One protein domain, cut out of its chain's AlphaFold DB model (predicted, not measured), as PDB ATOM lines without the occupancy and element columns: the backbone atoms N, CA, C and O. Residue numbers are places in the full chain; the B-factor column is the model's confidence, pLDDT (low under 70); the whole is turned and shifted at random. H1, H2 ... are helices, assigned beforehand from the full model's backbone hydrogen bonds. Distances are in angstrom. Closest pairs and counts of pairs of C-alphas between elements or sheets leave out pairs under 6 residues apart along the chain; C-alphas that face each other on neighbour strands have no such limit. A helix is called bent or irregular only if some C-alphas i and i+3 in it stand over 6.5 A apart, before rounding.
ATOM      1  N   PRO A  67     111.859 174.409 171.604       76.38
ATOM      2  CA  PRO A  67     113.110 175.167 171.487       76.38
ATOM      3  C   PRO A  67     113.870 174.908 170.178       76.38
ATOM      4  O   PRO A  67     114.479 175.823 169.624       76.38
ATOM      5  N   VAL A  68     113.807 173.680 169.650       76.62
ATOM      6  CA  VAL A  68     114.441 173.304 168.379       76.62
ATOM      7  C   VAL A  68     113.648 173.867 167.197       76.62
ATOM      8  O   VAL A  68     114.256 174.403 166.274       76.62
ATOM      9  N   LEU A  69     112.309 173.860 167.249       74.50
ATOM     10  CA  LEU A  69     111.467 174.555 166.261       74.50
ATOM     11  C   LEU A  69     111.777 176.062 166.217       74.50
ATOM     12  O   LEU A  69     112.006 176.604 165.137       74.50
ATOM     13  N   CYS A  70     111.894 176.725 167.373       74.88
ATOM     14  CA  CYS A  70     112.284 178.137 167.451       74.88
ATOM     15  C   CYS A  70     113.678 178.394 166.850       74.88
ATOM     16  O   CYS A  70     113.863 179.373 166.120       74.88
ATOM     17  N   GLN A  71     114.655 177.510 167.086       77.38
ATOM     18  CA  GLN A  71     115.983 177.606 166.462       77.38
ATOM     19  C   GLN A  71     115.942 177.388 164.941       77.38
ATOM     20  O   GLN A  71     116.641 178.096 164.215       77.38
ATOM     21  N   ILE A  72     115.127 176.449 164.447       78.31
ATOM     22  CA  ILE A  72     114.936 176.198 163.010       78.31
ATOM     23  C   ILE A  72     114.319 177.430 162.337       78.31
ATOM     24  O   ILE A  72     114.883 177.925 161.362       78.31
ATOM     25  N   VAL A  73     113.234 177.982 162.892       76.50
ATOM     26  CA  VAL A  73     112.588 179.207 162.385       76.50
ATOM     27  C   VAL A  73     113.563 180.389 162.398       76.50
ATOM     28  O   VAL A  73     113.687 181.091 161.397       76.50
ATOM     29  N   THR A  74     114.330 180.569 163.478       77.88
ATOM     30  CA  THR A  74     115.331 181.647 163.584       77.88
ATOM     31  C   THR A  74     116.443 181.504 162.536       77.88
ATOM     32  O   THR A  74     116.824 182.491 161.899       77.88
ATOM     33  N   LYS A  75     116.945 180.284 162.294       79.44
ATOM     34  CA  LYS A  75     117.954 180.015 161.252       79.44
ATOM     35  C   LYS A  75     117.388 180.185 159.837       79.44
ATOM     36  O   LYS A  75     118.081 180.747 158.991       79.44
ATOM     37  N   ALA A  76     116.144 179.776 159.589       74.88
ATOM     38  CA  ALA A  76     115.468 179.950 158.302       74.88
ATOM     39  C   ALA A  76     115.196 181.432 157.981       74.88
ATOM     40  O   ALA A  76     115.500 181.894 156.882       74.88
ATOM     41  N   ALA A  77     114.711 182.213 158.951       75.19
ATOM     42  CA  ALA A  77     114.564 183.661 158.799       75.19
ATOM     43  C   ALA A  77     115.924 184.348 158.559       75.19
ATOM     44  O   ALA A  77     116.045 185.231 157.709       75.19
ATOM     45  N   SER A  78     116.973 183.895 159.257       81.88
ATOM     46  CA  SER A  78     118.336 184.411 159.083       81.88
ATOM     47  C   SER A  78     118.913 184.115 157.695       81.88
ATOM     48  O   SER A  78     119.541 184.998 157.111       81.88
ATOM     49  N   SER A  79     118.683 182.921 157.132       86.56
ATOM     50  CA  SER A  79     119.165 182.575 155.785       86.56
ATOM     51  C   SER A  79     118.422 183.335 154.681       86.56
ATOM     52  O   SER A  79     119.038 183.750 153.700       86.56
ATOM     53  N   GLN A  80     117.129 183.618 154.869       87.38
ATOM     54  CA  GLN A  80     116.340 184.431 153.937       87.38
ATOM     55  C   GLN A  80     116.671 185.929 153.975       87.38
ATOM     56  O   GLN A  80     116.316 186.644 153.037       87.38
ATOM     57  N   ARG A  81     117.375 186.426 155.002       87.00
ATOM     58  CA  ARG A  81     117.609 187.867 155.212       87.00
ATOM     59  C   ARG A  81     118.181 188.586 153.985       87.00
ATOM     60  O   ARG A  81     117.735 189.687 153.685       87.00
ATOM     61  N   GLN A  82     119.124 187.980 153.258       90.69
ATOM     62  CA  GLN A  82     119.689 188.596 152.046       90.69
ATOM     63  C   GLN A  82     118.717 188.580 150.856       90.69
ATOM     64  O   GLN A  82     118.645 189.562 150.122       90.69
ATOM     65  N   ALA A  83     117.924 187.516 150.691       91.50
ATOM     66  CA  ALA A  83     116.896 187.447 149.651       91.50
ATOM     67  C   ALA A  83     115.774 188.472 149.900       91.50
ATOM     68  O   ALA A  83     115.352 189.162 148.975       91.50
ATOM     69  N   ILE A  84     115.354 188.636 151.159       91.44
ATOM     70  CA  ILE A  84     114.386 189.657 151.586       91.44
ATOM     71  C   ILE A  84     114.958 191.065 151.362       91.44
ATOM     72  O   ILE A  84     114.294 191.903 150.762       91.44
ATOM     73  N   LEU A  85     116.207 191.329 151.767       92.62
ATOM     74  CA  LEU A  85     116.856 192.625 151.531       92.62
ATOM     75  C   LEU A  85     117.060 192.933 150.041       92.62
ATOM     76  O   LEU A  85     117.037 194.103 149.664       92.62
ATOM     77  N   GLN A  86     117.243 191.924 149.187       93.19
ATOM     78  CA  GLN A  86     117.273 192.133 147.742       93.19
ATOM     79  C   GLN A  86     115.875 192.427 147.185       93.19
ATOM     80  O   GLN A  86     115.737 193.349 146.386       93.19
ATOM     81  N   ASP A  87     114.829 191.736 147.643       93.88
ATOM     82  CA  ASP A  87     113.462 192.020 147.196       93.88
ATOM     83  C   ASP A  87     112.970 193.411 147.640       93.88
ATOM     84  O   ASP A  87     112.341 194.136 146.870       93.88
ATOM     85  N   ILE A  88     113.382 193.852 148.832       94.44
ATOM     86  CA  ILE A  88     113.204 195.224 149.332       94.44
ATOM     87  C   ILE A  88     113.868 196.264 148.417       94.44
ATOM     88  O   ILE A  88     113.303 197.339 148.212       94.44
ATOM     89  N   LYS A  89     115.041 195.971 147.835       92.75
ATOM     90  CA  LYS A  89     115.657 196.849 146.820       92.75
ATOM     91  C   LYS A  89     114.876 196.828 145.508       92.75
ATOM     92  O   LYS A  89     114.751 197.877 144.890       92.75
ATOM     93  N   ASN A  90     114.340 195.673 145.103       90.75
ATOM     94  CA  ASN A  90     113.586 195.526 143.853       90.75
ATOM     95  C   ASN A  90     112.301 196.379 143.847       90.75
ATOM     96  O   ASN A  90     111.972 196.971 142.821       90.75
ATOM     97  N   ILE A  91     111.597 196.482 144.984       91.81
ATOM     98  CA  ILE A  91     110.435 197.385 145.138       91.81
ATOM     99  C   ILE A  91     110.820 198.823 145.537       91.81
ATOM    100  O   ILE A  91     109.989 199.736 145.504       91.81
ATOM    101  N   GLY A  92     112.077 199.040 145.929       86.81
ATOM    102  CA  GLY A  92     112.581 200.308 146.439       86.81
ATOM    103  C   GLY A  92     112.479 201.426 145.403       86.81
ATOM    104  O   GLY A  92     113.128 201.398 144.363       86.81
ATOM    105  N   GLY A  93     111.673 202.447 145.700       87.12
ATOM    106  CA  GLY A  93     111.482 203.586 144.798       87.12
ATOM    107  C   GLY A  93     110.397 203.405 143.732       87.12
ATOM    108  O   GLY A  93     110.135 204.372 143.019       87.12
ATOM    109  N   LEU A  94     109.706 202.255 143.661       90.75
ATOM    110  CA  LEU A  94     108.511 202.105 142.809       90.75
ATOM    111  C   LEU A  94     107.453 203.170 143.123       90.75
ATOM    112  O   LEU A  94     106.840 203.704 142.209       90.75
ATOM    113  N   TYR A  95     107.339 203.569 144.396       91.38
ATOM    114  CA  TYR A  95     106.435 204.628 144.862       91.38
ATOM    115  C   TYR A  95     106.622 206.001 144.177       91.38
ATOM    116  O   TYR A  95     105.801 206.891 144.366       91.38
ATOM    117  N   ARG A  96     107.713 206.208 143.423       89.94
ATOM    118  CA  ARG A  96     108.004 207.447 142.679       89.94
ATOM    119  C   ARG A  96     107.436 207.466 141.256       89.94
ATOM    120  O   ARG A  96     107.594 208.474 140.580       89.94
ATOM    121  N   LYS A  97     106.847 206.361 140.792       85.94
ATOM    122  CA  LYS A  97     106.304 206.193 139.440       85.94
ATOM    123  C   LYS A  97     104.772 206.131 139.519       85.94
ATOM    124  O   LYS A  97     104.282 205.158 140.097       85.94
ATOM    125  N   PRO A  98     104.018 207.109 138.984       81.94
ATOM    126  CA  PRO A  98     102.553 207.099 139.043       81.94
ATOM    127  C   PRO A  98     101.944 205.805 138.492       81.94
ATOM    128  O   PRO A  98     101.046 205.222 139.097       81.94
ATOM    129  N   GLU A  99     102.510 205.259 137.415       83.31
ATOM    130  CA  GLU A  99     102.038 204.032 136.770       83.31
ATOM    131  C   GLU A  99     102.190 202.805 137.682       83.31
ATOM    132  O   GLU A  99     101.378 201.885 137.615       83.31
ATOM    133  N   ALA A 100     103.195 202.802 138.565       85.31
ATOM    134  CA  ALA A 100     103.409 201.758 139.569       85.31
ATOM    135  C   ALA A 100     102.548 201.939 140.836       85.31
ATOM    136  O   ALA A 100     102.607 201.094 141.729       85.31
ATOM    137  N   LEU A 101     101.761 203.019 140.917       89.25
ATOM    138  CA  LEU A 101     100.717 203.219 141.923       89.25
ATOM    139  C   LEU A 101      99.315 202.957 141.347       89.25
ATOM    140  O   LEU A 101      98.494 202.379 142.051       89.25
ATOM    141  N   VAL A 102      99.060 203.331 140.085       83.81
ATOM    142  CA  VAL A 102      97.778 203.101 139.388       83.81
ATOM    143  C   VAL A 102      97.617 201.655 138.910       83.81
ATOM    144  O   VAL A 102      96.553 201.074 139.055       83.81
ATOM    145  N   LYS A 103      98.650 201.050 138.311       82.69
ATOM    146  CA  LYS A 103      98.519 199.776 137.565       82.69
ATOM    147  C   LYS A 103      99.012 198.567 138.369       82.69
ATOM    148  O   LYS A 103      99.399 197.542 137.809       82.69
ATOM    149  N   ALA A 104      99.041 198.704 139.694       84.00
ATOM    150  CA  ALA A 104      99.555 197.699 140.612       84.00
ATOM    151  C   ALA A 104      98.446 196.727 141.043       84.00
ATOM    152  O   ALA A 104      97.753 196.971 142.031       84.00
ATOM    153  N   ASP A 105      98.304 195.610 140.323       89.12
ATOM    154  CA  ASP A 105      97.496 194.471 140.778       89.12
ATOM    155  C   ASP A 105      98.045 193.936 142.120       89.12
ATOM    156  O   ASP A 105      99.200 193.495 142.166       89.12
ATOM    157  N   PRO A 106      97.258 193.945 143.215       90.94
ATOM    158  CA  PRO A 106      97.705 193.447 144.513       90.94
ATOM    159  C   PRO A 106      97.928 191.925 144.533       90.94
ATOM    160  O   PRO A 106      98.729 191.458 145.345       90.94
ATOM    161  N   ILE A 107      97.273 191.146 143.659       91.06
ATOM    162  CA  ILE A 107      97.448 189.685 143.577       91.06
ATOM    163  C   ILE A 107      98.841 189.380 143.032       91.06
ATOM    164  O   ILE A 107      99.656 188.768 143.730       91.06
ATOM    165  N   ARG A 108      99.153 189.872 141.828       93.00
ATOM    166  CA  ARG A 108     100.480 189.732 141.225       93.00
ATOM    167  C   ARG A 108     101.571 190.401 142.055       93.00
ATOM    168  O   ARG A 108     102.652 189.838 142.226       93.00
ATOM    169  N   TYR A 109     101.308 191.584 142.614       92.88
ATOM    170  CA  TYR A 109     102.295 192.234 143.473       92.88
ATOM    171  C   TYR A 109     102.668 191.355 144.666       92.88
ATOM    172  O   TYR A 109     103.841 191.356 145.024       92.88
ATOM    173  N   PHE A 110     101.729 190.590 145.240       93.50
ATOM    174  CA  PHE A 110     102.000 189.637 146.319       93.50
ATOM    175  C   PHE A 110     102.713 188.360 145.834       93.50
ATOM    176  O   PHE A 110     103.643 187.912 146.506       93.50
ATOM    177  N   SER A 111     102.336 187.795 144.675       92.06
ATOM    178  CA  SER A 111     102.969 186.572 144.136       92.06
ATOM    179  C   SER A 111     104.437 186.757 143.756       92.06
ATOM    180  O   SER A 111     105.227 185.821 143.872       92.06
ATOM    181  N   ASP A 112     104.820 187.966 143.346       92.88
ATOM    182  CA  ASP A 112     106.150 188.266 142.802       92.88
ATOM    183  C   ASP A 112     107.212 188.536 143.908       92.88
ATOM    184  O   ASP A 112     108.288 189.067 143.626       92.88
ATOM    185  N   ARG A 113     106.909 188.223 145.182       93.56
ATOM    186  CA  ARG A 113     107.690 188.578 146.396       93.56
ATOM    187  C   ARG A 113     108.487 187.400 146.966       93.56
ATOM    188  O   ARG A 113     108.317 186.262 146.535       93.56
ATOM    189  N   ASN A 114     109.293 187.617 148.013       93.19
ATOM    190  CA  ASN A 114     109.968 186.519 148.722       93.19
ATOM    191  C   ASN A 114     108.964 185.457 149.225       93.19
ATOM    192  O   ASN A 114     108.114 185.730 150.075       93.19
ATOM    193  N   ALA A 115     109.102 184.224 148.728       89.12
ATOM    194  CA  ALA A 115     108.156 183.134 148.968       89.12
ATOM    195  C   ALA A 115     108.019 182.718 150.447       89.12
ATOM    196  O   ALA A 115     106.952 182.260 150.856       89.12
ATOM    197  N   VAL A 116     109.056 182.900 151.275       87.12
ATOM    198  CA  VAL A 116     108.979 182.597 152.716       87.12
ATOM    199  C   VAL A 116     108.143 183.655 153.437       87.12
ATOM    200  O   VAL A 116     107.318 183.305 154.279       87.12
ATOM    201  N   CYS A 117     108.261 184.928 153.054       89.50
ATOM    202  CA  CYS A 117     107.380 185.982 153.558       89.50
ATOM    203  C   CYS A 117     105.932 185.820 153.059       89.50
ATOM    204  O   CYS A 117     105.011 185.984 153.858       89.50
ATOM    205  N   GLN A 118     105.716 185.418 151.798       91.12
ATOM    206  CA  GLN A 118     104.376 185.056 151.301       91.12
ATOM    207  C   GLN A 118     103.759 183.910 152.118       91.12
ATOM    208  O   GLN A 118     102.621 184.014 152.571       91.12
ATOM    209  N   SER A 119     104.522 182.834 152.342       88.44
ATOM    210  CA  SER A 119     104.078 181.658 153.106       88.44
ATOM    211  C   SER A 119     103.764 182.005 154.562       88.44
ATOM    212  O   SER A 119     102.775 181.526 155.104       88.44
ATOM    213  N   PHE A 120     104.565 182.876 155.183       87.50
ATOM    214  CA  PHE A 120     104.315 183.369 156.536       87.50
ATOM    215  C   PHE A 120     103.025 184.195 156.621       87.50
ATOM    216  O   PHE A 120     102.208 183.942 157.501       87.50
ATOM    217  N   VAL A 121     102.792 185.129 155.688       91.12
ATOM    218  CA  VAL A 121     101.539 185.906 155.653       91.12
ATOM    219  C   VAL A 121     100.338 184.996 155.386       91.12
ATOM    220  O   VAL A 121      99.354 185.082 156.113       91.12
ATOM    221  N   ASN A 122     100.423 184.074 154.422       89.44
ATOM    222  CA  ASN A 122      99.353 183.105 154.154       89.44
ATOM    223  C   ASN A 122      99.089 182.155 155.342       89.44
ATOM    224  O   ASN A 122      97.953 181.740 155.537       89.44
ATOM    225  N   GLY A 123     100.096 181.849 156.165       87.12
ATOM    226  CA  GLY A 123      99.938 181.051 157.386       87.12
ATOM    227  C   GLY A 123      99.314 181.791 158.580       87.12
ATOM    228  O   GLY A 123      98.998 181.147 159.577       87.12
ATOM    229  N   LEU A 124      99.145 183.117 158.505       85.06
ATOM    230  CA  LEU A 124      98.561 183.949 159.571       85.06
ATOM    231  C   LEU A 124      97.107 184.377 159.314       85.06
ATOM    232  O   LEU A 124      96.471 184.926 160.213       85.06
ATOM    233  N   VAL A 125      96.600 184.205 158.094       86.56
ATOM    234  CA  VAL A 125      95.373 184.860 157.618       86.56
ATOM    235  C   VAL A 125      94.224 183.877 157.432       86.56
ATOM    236  O   VAL A 125      94.408 182.743 157.000       86.56
ATOM    237  N   ASP A 126      93.011 184.335 157.733       85.19
ATOM    238  CA  ASP A 126      91.787 183.614 157.395       85.19
ATOM    239  C   ASP A 126      91.356 184.041 155.990       85.19
ATOM    240  O   ASP A 126      90.813 185.133 155.807       85.19
ATOM    241  N   ASP A 127      91.582 183.181 154.996       78.19
ATOM    242  CA  ASP A 127      91.231 183.440 153.590       78.19
ATOM    243  C   ASP A 127      89.733 183.727 153.361       78.19
ATOM    244  O   ASP A 127      89.365 184.259 152.316       78.19
ATOM    245  N   LYS A 128      88.854 183.443 154.335       77.19
ATOM    246  CA  LYS A 128      87.426 183.809 154.282       77.19
ATOM    247  C   LYS A 128      87.136 185.229 154.784       77.19
ATOM    248  O   LYS A 128      85.982 185.652 154.743       77.19
ATOM    249  N   LYS A 129      88.139 185.943 155.313       78.38
ATOM    250  CA  LYS A 129      87.998 187.283 155.921       78.38
ATOM    251  C   LYS A 129      89.071 188.290 155.499       78.38
ATOM    252  O   LYS A 129      88.822 189.490 155.570       78.38
ATOM    253  N   THR A 130      90.267 187.847 155.114       81.44
ATOM    254  CA  THR A 130      91.403 188.730 154.816       81.44
ATOM    255  C   THR A 130      91.494 189.040 153.323       81.44
ATOM    256  O   THR A 130      91.728 188.145 152.512       81.44
ATOM    257  N   THR A 131      91.364 190.316 152.947       86.62
ATOM    258  CA  THR A 131      91.503 190.746 151.546       86.62
ATOM    259  C   THR A 131      92.957 190.665 151.071       86.62
ATOM    260  O   THR A 131      93.901 190.726 151.865       86.62
ATOM    261  N   VAL A 132      93.163 190.582 149.753       87.62
ATOM    262  CA  VAL A 132      94.512 190.574 149.154       87.62
ATOM    263  C   VAL A 132      95.286 191.845 149.526       87.62
ATOM    264  O   VAL A 132      96.461 191.765 149.877       87.62
ATOM    265  N   ALA A 133      94.619 193.004 149.569       87.44
ATOM    266  CA  ALA A 133      95.220 194.248 150.044       87.44
ATOM    267  C   ALA A 133      95.705 194.163 151.499       87.44
ATOM    268  O   ALA A 133      96.791 194.652 151.803       87.44
ATOM    269  N   SER A 134      94.969 193.498 152.398       89.19
ATOM    270  CA  SER A 134      95.464 193.240 153.756       89.19
ATOM    271  C   SER A 134      96.723 192.365 153.746       89.19
ATOM    272  O   SER A 134      97.676 192.697 154.447       89.19
ATOM    273  N   LYS A 135      96.791 191.316 152.908       92.12
ATOM    274  CA  LYS A 135      98.010 190.491 152.758       92.12
ATOM    275  C   LYS A 135      99.204 191.315 152.257       92.12
ATOM    276  O   LYS A 135     100.296 191.213 152.815       92.12
ATOM    277  N   VAL A 136      98.989 192.166 151.251       93.25
ATOM    278  CA  VAL A 136      99.997 193.084 150.690       93.25
ATOM    279  C   VAL A 136     100.502 194.077 151.739       93.25
ATOM    280  O   VAL A 136     101.708 194.184 151.949       93.25
ATOM    281  N   MET A 137      99.599 194.754 152.452       90.81
ATOM    282  CA  MET A 137      99.958 195.727 153.490       90.81
ATOM    283  C   MET A 137     100.710 195.074 154.662       90.81
ATOM    284  O   MET A 137     101.681 195.643 155.160       90.81
ATOM    285  N   THR A 138     100.320 193.862 155.078       93.00
ATOM    286  CA  THR A 138     101.061 193.080 156.085       93.00
ATOM    287  C   THR A 138     102.453 192.687 155.584       93.00
ATOM    288  O   THR A 138     103.416 192.756 156.346       93.00
ATOM    289  N   LEU A 139     102.600 192.319 154.310       94.25
ATOM    290  CA  LEU A 139     103.898 191.972 153.732       94.25
ATOM    291  C   LEU A 139     104.844 193.179 153.647       94.25
ATOM    292  O   LEU A 139     106.004 193.074 154.049       94.25
ATOM    293  N   GLU A 140     104.353 194.338 153.202       94.69
ATOM    294  CA  GLU A 140     105.134 195.581 153.230       94.69
ATOM    295  C   GLU A 140     105.560 195.933 154.667       94.69
ATOM    296  O   GLU A 140     106.710 196.310 154.899       94.69
ATOM    297  N   GLN A 141     104.685 195.725 155.657       93.31
ATOM    298  CA  GLN A 141     105.013 195.921 157.071       93.31
ATOM    299  C   GLN A 141     106.145 194.994 157.558       93.31
ATOM    300  O   GLN A 141     107.036 195.447 158.278       93.31
ATOM    301  N   LEU A 142     106.168 193.722 157.143       91.94
ATOM    302  CA  LEU A 142     107.274 192.799 157.449       91.94
ATOM    303  C   LEU A 142     108.589 193.255 156.801       91.94
ATOM    304  O   LEU A 142     109.652 193.187 157.421       91.94
ATOM    305  N   TYR A 143     108.523 193.778 155.578       94.00
ATOM    306  CA  TYR A 143     109.681 194.357 154.895       94.00
ATOM    307  C   TYR A 143     110.183 195.641 155.581       94.00
ATOM    308  O   TYR A 143     111.392 195.868 155.640       94.00
ATOM    309  N   HIS A 144     109.296 196.440 156.180       92.94
ATOM    310  CA  HIS A 144     109.663 197.612 156.983       92.94
ATOM    311  C   HIS A 144     110.419 197.238 158.271       92.94
ATOM    312  O   HIS A 144     111.353 197.942 158.650       92.94
ATOM    313  N   LEU A 145     110.102 196.099 158.903       89.38
ATOM    314  CA  LEU A 145     110.886 195.574 160.035       89.38
ATOM    315  C   LEU A 145     112.314 195.178 159.617       89.38
ATOM    316  O   LEU A 145     113.260 195.370 160.380       89.38
ATOM    317  N   ALA A 146     112.486 194.648 158.402       89.00
ATOM    318  CA  ALA A 146     113.800 194.313 157.848       89.00
ATOM    319  C   ALA A 146     114.574 195.542 157.323       89.00
ATOM    320  O   ALA A 146     115.806 195.510 157.274       89.00
ATOM    321  N   SER A 147     113.871 196.613 156.935       91.19
ATOM    322  CA  SER A 147     114.445 197.871 156.448       91.19
ATOM    323  C   SER A 147     113.538 199.075 156.773       91.19
ATOM    324  O   SER A 147     112.677 199.441 155.966       91.19
ATOM    325  N   PRO A 148     113.746 199.760 157.916       88.19
ATOM    326  CA  PRO A 148     112.918 200.903 158.330       88.19
ATOM    327  C   PRO A 148     112.986 202.135 157.408       88.19
ATOM    328  O   PRO A 148     112.214 203.076 157.575       88.19
ATOM    329  N   VAL A 149     113.904 202.145 156.433       89.38
ATOM    330  CA  VAL A 149     114.025 203.192 155.401       89.38
ATOM    331  C   VAL A 149     113.205 202.901 154.136       89.38
ATOM    332  O   VAL A 149     113.154 203.741 153.238       89.38
ATOM    333  N   LEU A 150     112.574 201.725 154.038       94.19
ATOM    334  CA  LEU A 150     111.716 201.365 152.912       94.19
ATOM    335  C   LEU A 150     110.485 202.280 152.841       94.19
ATOM    336  O   LEU A 150     109.744 202.424 153.814       94.19
ATOM    337  N   VAL A 151     110.235 202.808 151.641       95.69
ATOM    338  CA  VAL A 151     108.937 203.344 151.224       95.69
ATOM    339  C   VAL A 151     108.395 202.428 150.128       95.69
ATOM    340  O   VAL A 151     109.021 202.294 149.075       95.69
ATOM    341  N   ALA A 152     107.273 201.768 150.408       94.75
ATOM    342  CA  ALA A 152     106.666 200.729 149.579       94.75
ATOM    343  C   ALA A 152     105.360 201.239 148.928       94.75
ATOM    344  O   ALA A 152     104.695 202.095 149.518       94.75
ATOM    345  N   PRO A 153     105.008 200.790 147.708       93.44
ATOM    346  CA  PRO A 153     103.980 201.428 146.882       93.44
ATOM    347  C   PRO A 153     102.583 201.472 147.517       93.44
ATOM    348  O   PRO A 153     101.996 202.552 147.558       93.44
ATOM    349  N   PHE A 154     102.053 200.374 148.069       92.88
ATOM    350  CA  PHE A 154     100.672 200.372 148.583       92.88
ATOM    351  C   PHE A 154     100.547 201.186 149.878       92.88
ATOM    352  O   PHE A 154      99.638 202.009 150.029       92.88
ATOM    353  N   SER A 155     101.517 201.045 150.782       93.69
ATOM    354  CA  SER A 155     101.621 201.869 151.989       93.69
ATOM    355  C   SER A 155     101.831 203.351 151.669       93.69
ATOM    356  O   SER A 155     101.339 204.209 152.410       93.69
ATOM    357  N   PHE A 156     102.537 203.670 150.580       95.19
ATOM    358  CA  PHE A 156     102.708 205.043 150.112       95.19
ATOM    359  C   PHE A 156     101.405 205.611 149.544       95.19
ATOM    360  O   PHE A 156     101.005 206.686 149.989       95.19
ATOM    361  N   SER A 157     100.687 204.888 148.672       93.44
ATOM    362  CA  SER A 157      99.354 205.297 148.188       93.44
ATOM    363  C   SER A 157      98.400 205.587 149.348       93.44
ATOM    364  O   SER A 157      97.778 206.650 149.383       93.44
ATOM    365  N   ARG A 158      98.371 204.724 150.374       92.50
ATOM    366  CA  ARG A 158      97.594 204.960 151.602       92.50
ATOM    367  C   ARG A 158      97.973 206.279 152.290       92.50
ATOM    368  O   ARG A 158      97.090 207.024 152.716       92.50
ATOM    369  N   ASN A 159      99.265 206.585 152.427       93.81
ATOM    370  CA  ASN A 159      99.733 207.818 153.077       93.81
ATOM    371  C   ASN A 159      99.499 209.072 152.216       93.81
ATOM    372  O   ASN A 159      99.130 210.116 152.758       93.81
ATOM    373  N   LEU A 160      99.654 208.964 150.896       93.31
ATOM    374  CA  LEU A 160      99.352 209.994 149.901       93.31
ATOM    375  C   LEU A 160      97.851 210.348 149.902       93.31
ATOM    376  O   LEU A 160      97.489 211.524 149.928       93.31
ATOM    377  N   LEU A 161      96.973 209.347 149.993       90.69
ATOM    378  CA  LEU A 161      95.524 209.547 150.103       90.69
ATOM    379  C   LEU A 161      95.092 210.052 151.475       90.69
ATOM    380  O   LEU A 161      94.255 210.949 151.570       90.69
ATOM    381  N   THR A 162      95.719 209.563 152.547       90.50
ATOM    382  CA  THR A 162      95.509 210.116 153.892       90.50
ATOM    383  C   THR A 162      95.908 211.592 153.941       90.50
ATOM    384  O   THR A 162      95.226 212.394 154.584       90.50
ATOM    385  N   TYR A 163      96.970 211.990 153.232       91.00
ATOM    386  CA  TYR A 163      97.335 213.395 153.069       91.00
ATOM    387  C   TYR A 163      96.255 214.190 152.316       91.00
ATOM    388  O   TYR A 163      95.834 215.224 152.829       91.00
ATOM    389  N   ALA A 164      95.762 213.702 151.174       87.94
ATOM    390  CA  ALA A 164      94.719 214.381 150.395       87.94
ATOM    391  C   ALA A 164      93.412 214.579 151.186       87.94
ATOM    392  O   ALA A 164      92.821 215.657 151.161       87.94
ATOM    393  N   ILE A 165      92.985 213.555 151.936       85.69
ATOM    394  CA  ILE A 165      91.738 213.571 152.717       85.69
ATOM    395  C   ILE A 165      91.863 214.447 153.976       85.69
ATOM    396  O   ILE A 165      90.937 215.183 154.309       85.69
ATOM    397  N   THR A 166      92.991 214.386 154.698       85.94
ATOM    398  CA  THR A 166      93.140 215.067 156.007       85.94
ATOM    399  C   THR A 166      93.876 216.407 155.951       85.94
ATOM    400  O   THR A 166      93.851 217.164 156.922       85.94
ATOM    401  N   ASN A 167      94.611 216.679 154.868       83.44
ATOM    402  CA  ASN A 167      95.577 217.777 154.726       83.44
ATOM    403  C   ASN A 167      96.652 217.836 155.853       83.44
ATOM    404  O   ASN A 167      97.325 218.854 156.063       83.44
ATOM    405  N   SER A 168      96.832 216.750 156.617       86.12
ATOM    406  CA  SER A 168      97.545 216.770 157.900       86.12
ATOM    407  C   SER A 168      98.961 216.194 157.820       86.12
ATOM    408  O   SER A 168      99.154 214.997 157.624       86.12
ATOM    409  N   LYS A 169      99.981 217.030 158.095       90.94
ATOM    410  CA  LYS A 169     101.369 216.544 158.288       90.94
ATOM    411  C   LYS A 169     101.464 215.580 159.479       90.94
ATOM    412  O   LYS A 169     102.282 214.669 159.437       90.94
ATOM    413  N   LEU A 170     100.647 215.767 160.520       92.06
ATOM    414  CA  LEU A 170     100.712 214.942 161.727       92.06
ATOM    415  C   LEU A 170     100.280 213.501 161.437       92.06
ATOM    416  O   LEU A 170     101.051 212.587 161.704       92.06
ATOM    417  N   VAL A 171      99.110 213.302 160.820       91.75
ATOM    418  CA  VAL A 171      98.584 211.956 160.520       91.75
ATOM    419  C   VAL A 171      99.527 211.195 159.581       91.75
ATOM    420  O   VAL A 171      99.884 210.051 159.856       91.75
ATOM    421  N   VAL A 172     100.012 211.852 158.523       93.88
ATOM    422  CA  VAL A 172     100.964 211.254 157.569       93.88
ATOM    423  C   VAL A 172     102.288 210.896 158.251       93.88
ATOM    424  O   VAL A 172     102.829 209.820 158.007       93.88
ATOM    425  N   ASN A 173     102.802 211.748 159.146       94.75
ATOM    426  CA  ASN A 173     104.007 211.434 159.919       94.75
ATOM    427  C   ASN A 173     103.792 210.286 160.915       94.75
ATOM    428  O   ASN A 173     104.697 209.477 161.071       94.75
ATOM    429  N   MET A 174     102.629 210.195 161.569       94.31
ATOM    430  CA  MET A 174     102.312 209.088 162.481       94.31
ATOM    431  C   MET A 174     102.287 207.755 161.725       94.31
ATOM    432  O   MET A 174     103.015 206.834 162.089       94.31
ATOM    433  N   LEU A 175     101.535 207.673 160.621       92.00
ATOM    434  CA  LEU A 175     101.484 206.472 159.781       92.00
ATOM    435  C   LEU A 175     102.861 206.129 159.189       92.00
ATOM    436  O   LEU A 175     103.292 204.978 159.245       92.00
ATOM    437  N   GLY A 176     103.581 207.131 158.678       91.88
ATOM    438  CA  GLY A 176     104.935 207.005 158.128       91.88
ATOM    439  C   GLY A 176     106.048 206.719 159.142       91.88
ATOM    440  O   GLY A 176     107.197 206.563 158.736       91.88
ATOM    441  N   LYS A 177     105.738 206.672 160.446       90.62
ATOM    442  CA  LYS A 177     106.655 206.232 161.511       90.62
ATOM    443  C   LYS A 177     106.424 204.797 161.970       90.62
ATOM    444  O   LYS A 177     107.311 204.240 162.605       90.62
ATOM    445  N   VAL A 178     105.265 204.215 161.661       89.25
ATOM    446  CA  VAL A 178     104.897 202.847 162.062       89.25
ATOM    447  C   VAL A 178     104.754 201.889 160.879       89.25
ATOM    448  O   VAL A 178     104.422 200.731 161.089       89.25
ATOM    449  N   SER A 179     104.961 202.353 159.642       91.81
ATOM    450  CA  SER A 179     104.767 201.568 158.413       91.81
ATOM    451  C   SER A 179     105.501 202.195 157.214       91.81
ATOM    452  O   SER A 179     105.767 203.403 157.241       91.81
ATOM    453  N   PRO A 180     105.780 201.448 156.124       94.81
ATOM    454  CA  PRO A 180     106.607 201.906 154.999       94.81
ATOM    455  C   PRO A 180     105.865 202.846 154.029       94.81
ATOM    456  O   PRO A 180     106.109 202.840 152.828       94.81
ATOM    457  N   GLY A 181     104.942 203.672 154.525       93.62
ATOM    458  CA  GLY A 181     104.216 204.651 153.708       93.62
ATOM    459  C   GLY A 181     104.946 205.980 153.499       93.62
ATOM    460  O   GLY A 181     104.410 206.873 152.849       93.62
ATOM    461  N   GLY A 182     106.144 206.143 154.068       94.19
ATOM    462  CA  GLY A 182     106.883 207.408 154.051       94.19
ATOM    463  C   GLY A 182     106.247 208.503 154.920       94.19
ATOM    464  O   GLY A 182     105.070 208.456 155.276       94.19
ATOM    465  N   MET A 183     107.044 209.506 155.286       94.31
ATOM    466  CA  MET A 183     106.584 210.650 156.087       94.31
ATOM    467  C   MET A 183     106.026 211.764 155.181       94.31
ATOM    468  O   MET A 183     106.128 211.695 153.956       94.31
ATOM    469  N   PHE A 184     105.478 212.840 155.758       93.56
ATOM    470  CA  PHE A 184     104.964 213.975 154.977       93.56
ATOM    471  C   PHE A 184     106.008 214.553 154.018       93.56
ATOM    472  O   PHE A 184     105.663 214.953 152.914       93.56
ATOM    473  N   ASP A 185     107.282 214.586 154.409       92.81
ATOM    474  CA  ASP A 185     108.337 215.129 153.553       92.81
ATOM    475  C   ASP A 185     108.639 214.191 152.356       92.81
ATOM    476  O   ASP A 185     109.045 214.664 151.299       92.81
ATOM    477  N   THR A 186     108.308 212.893 152.457       94.50
ATOM    478  CA  THR A 186     108.259 211.941 151.329       94.50
ATOM    479  C   THR A 186     107.081 212.236 150.396       94.50
ATOM    480  O   THR A 186     107.276 212.327 149.188       94.50
ATOM    481  N   VAL A 187     105.872 212.434 150.942       93.06
ATOM    482  CA  VAL A 187     104.662 212.775 150.163       93.06
ATOM    483  C   VAL A 187     104.820 214.128 149.459       93.06
ATOM    484  O   VAL A 187     104.509 214.257 148.278       93.06
ATOM    485  N   LYS A 188     105.388 215.125 150.147       90.75
ATOM    486  CA  LYS A 188     105.747 216.419 149.561       90.75
ATOM    487  C   LYS A 188     106.786 216.247 148.450       90.75
ATOM    488  O   LYS A 188     106.610 216.805 147.377       90.75
ATOM    489  N   SER A 189     107.842 215.464 148.685       91.81
ATOM    490  CA  SER A 189     108.868 215.191 147.672       91.81
ATOM    491  C   SER A 189     108.285 214.507 146.430       91.81
ATOM    492  O   SER A 189     108.653 214.886 145.324       91.81
ATOM    493  N   TYR A 190     107.332 213.582 146.579       92.38
ATOM    494  CA  TYR A 190     106.588 213.009 145.452       92.38
ATOM    495  C   TYR A 190     105.824 214.094 144.679       92.38
ATOM    496  O   TYR A 190     106.107 214.317 143.507       92.38
ATOM    497  N   LEU A 191     104.949 214.853 145.350       90.38
ATOM    498  CA  LEU A 191     104.137 215.906 144.720       90.38
ATOM    499  C   LEU A 191     104.962 217.058 144.112       90.38
ATOM    500  O   LEU A 191     104.450 217.784 143.269       90.38
ATOM    501  N   GLN A 192     106.228 217.230 144.506       88.25
ATOM    502  CA  GLN A 192     107.158 218.189 143.896       88.25
ATOM    503  C   GLN A 192     107.956 217.615 142.705       88.25
ATOM    504  O   GLN A 192     108.561 218.393 141.964       88.25
ATOM    505  N   ASN A 193     107.940 216.291 142.499       87.88
ATOM    506  CA  ASN A 193     108.670 215.579 141.440       87.88
ATOM    507  C   ASN A 193     107.766 214.832 140.432       87.88
ATOM    508  O   ASN A 193     108.300 214.220 139.508       87.88
TER     509      ASN A 193
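AT A GLANCE: This is residues 67 to 193 of the 914 residues of the protein "C2H2-type domain-containing protein" of Branchiostoma floridae (UniProt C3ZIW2). Helix H5 is the middle of a helical body, with the arm H1b of the long bent helix H1 and the short helices H3 and H4 packed round it; residues 67 to 75 of H1 stick out. Beside this group H6 and H7 form a hairpin crossed by H8, and H2 packs on H6. The printed part has 127 residues with eight named helices, H1 to H8 in order, and no named strand: class all helix. It is compact, with a radius of gyration of the C-alphas of 15.5 A, but elongated, spanning 50 by 30 by 25 A.

HOW THE PARTS SIT: H1, residues 67 to 91, was assigned as one helix by its hydrogen bonds but is bent: C-alphas 79 and 82 are 7.1 A apart, and its arms H1a, residues 67 to 79, and H1b, residues 82 to 91, stand at a steep tilt of 49 degrees. H1a touches no helix. H1b touches residues 143 to 146 alone of H5, residues 132 to 146, at a steep tilt of 59 degrees, with closest C-alphas Ile 88 and Tyr 143 at 6.6 A. H2, residues 99 to 102, touches residues 153 to 157 alone of H6, residues 153 to 166, with closest C-alphas Leu 101 and Pro 153 at 6.2 A. H5 also touches H3, residues 106 to 111, C-alphas Phe 110 and Val 136 being closest at 5.9 A, and H4, residues 115 to 122, C-alphas Val 121 and Lys 135 being closest at 6.5 A. H5 and H6 touch about perpendicular, at 76 degrees, with closest C-alphas Met 137 and Ser 155 at 6.5 A. H6 and H7, residues 169 to 178, form a hairpin at a shallow tilt of 26 degrees, C-alphas Asn 159 and Val 172 being closest at 5.8 A. H8, residues 184 to 193, touches H6 at 82 degrees, C-alphas Leu 160 and Val 187 being closest at 6.0 A. Every O i to N i+4 pair is within hydrogen-bond range in H1a, H1b and H3 to H8; H2 is too short for one.

IN THESE COORDINATES: H1a begins at C-alpha 67, (113.110, 175.167, 171.487), and is 18.4 A long; H1b is 14.5 A, H5 21.5 A, H6 19.7 A, H7 14.6 A and H8 14.1 A, ending at C-alpha 193, (108.670, 215.579, 141.440).

THE WHOLE: The C-alphas farthest apart, those of Val 68 and Gln 192, are 51.6 A apart. The printed part has no cut, no link is long, and no printed residue is under 70 in pLDDT.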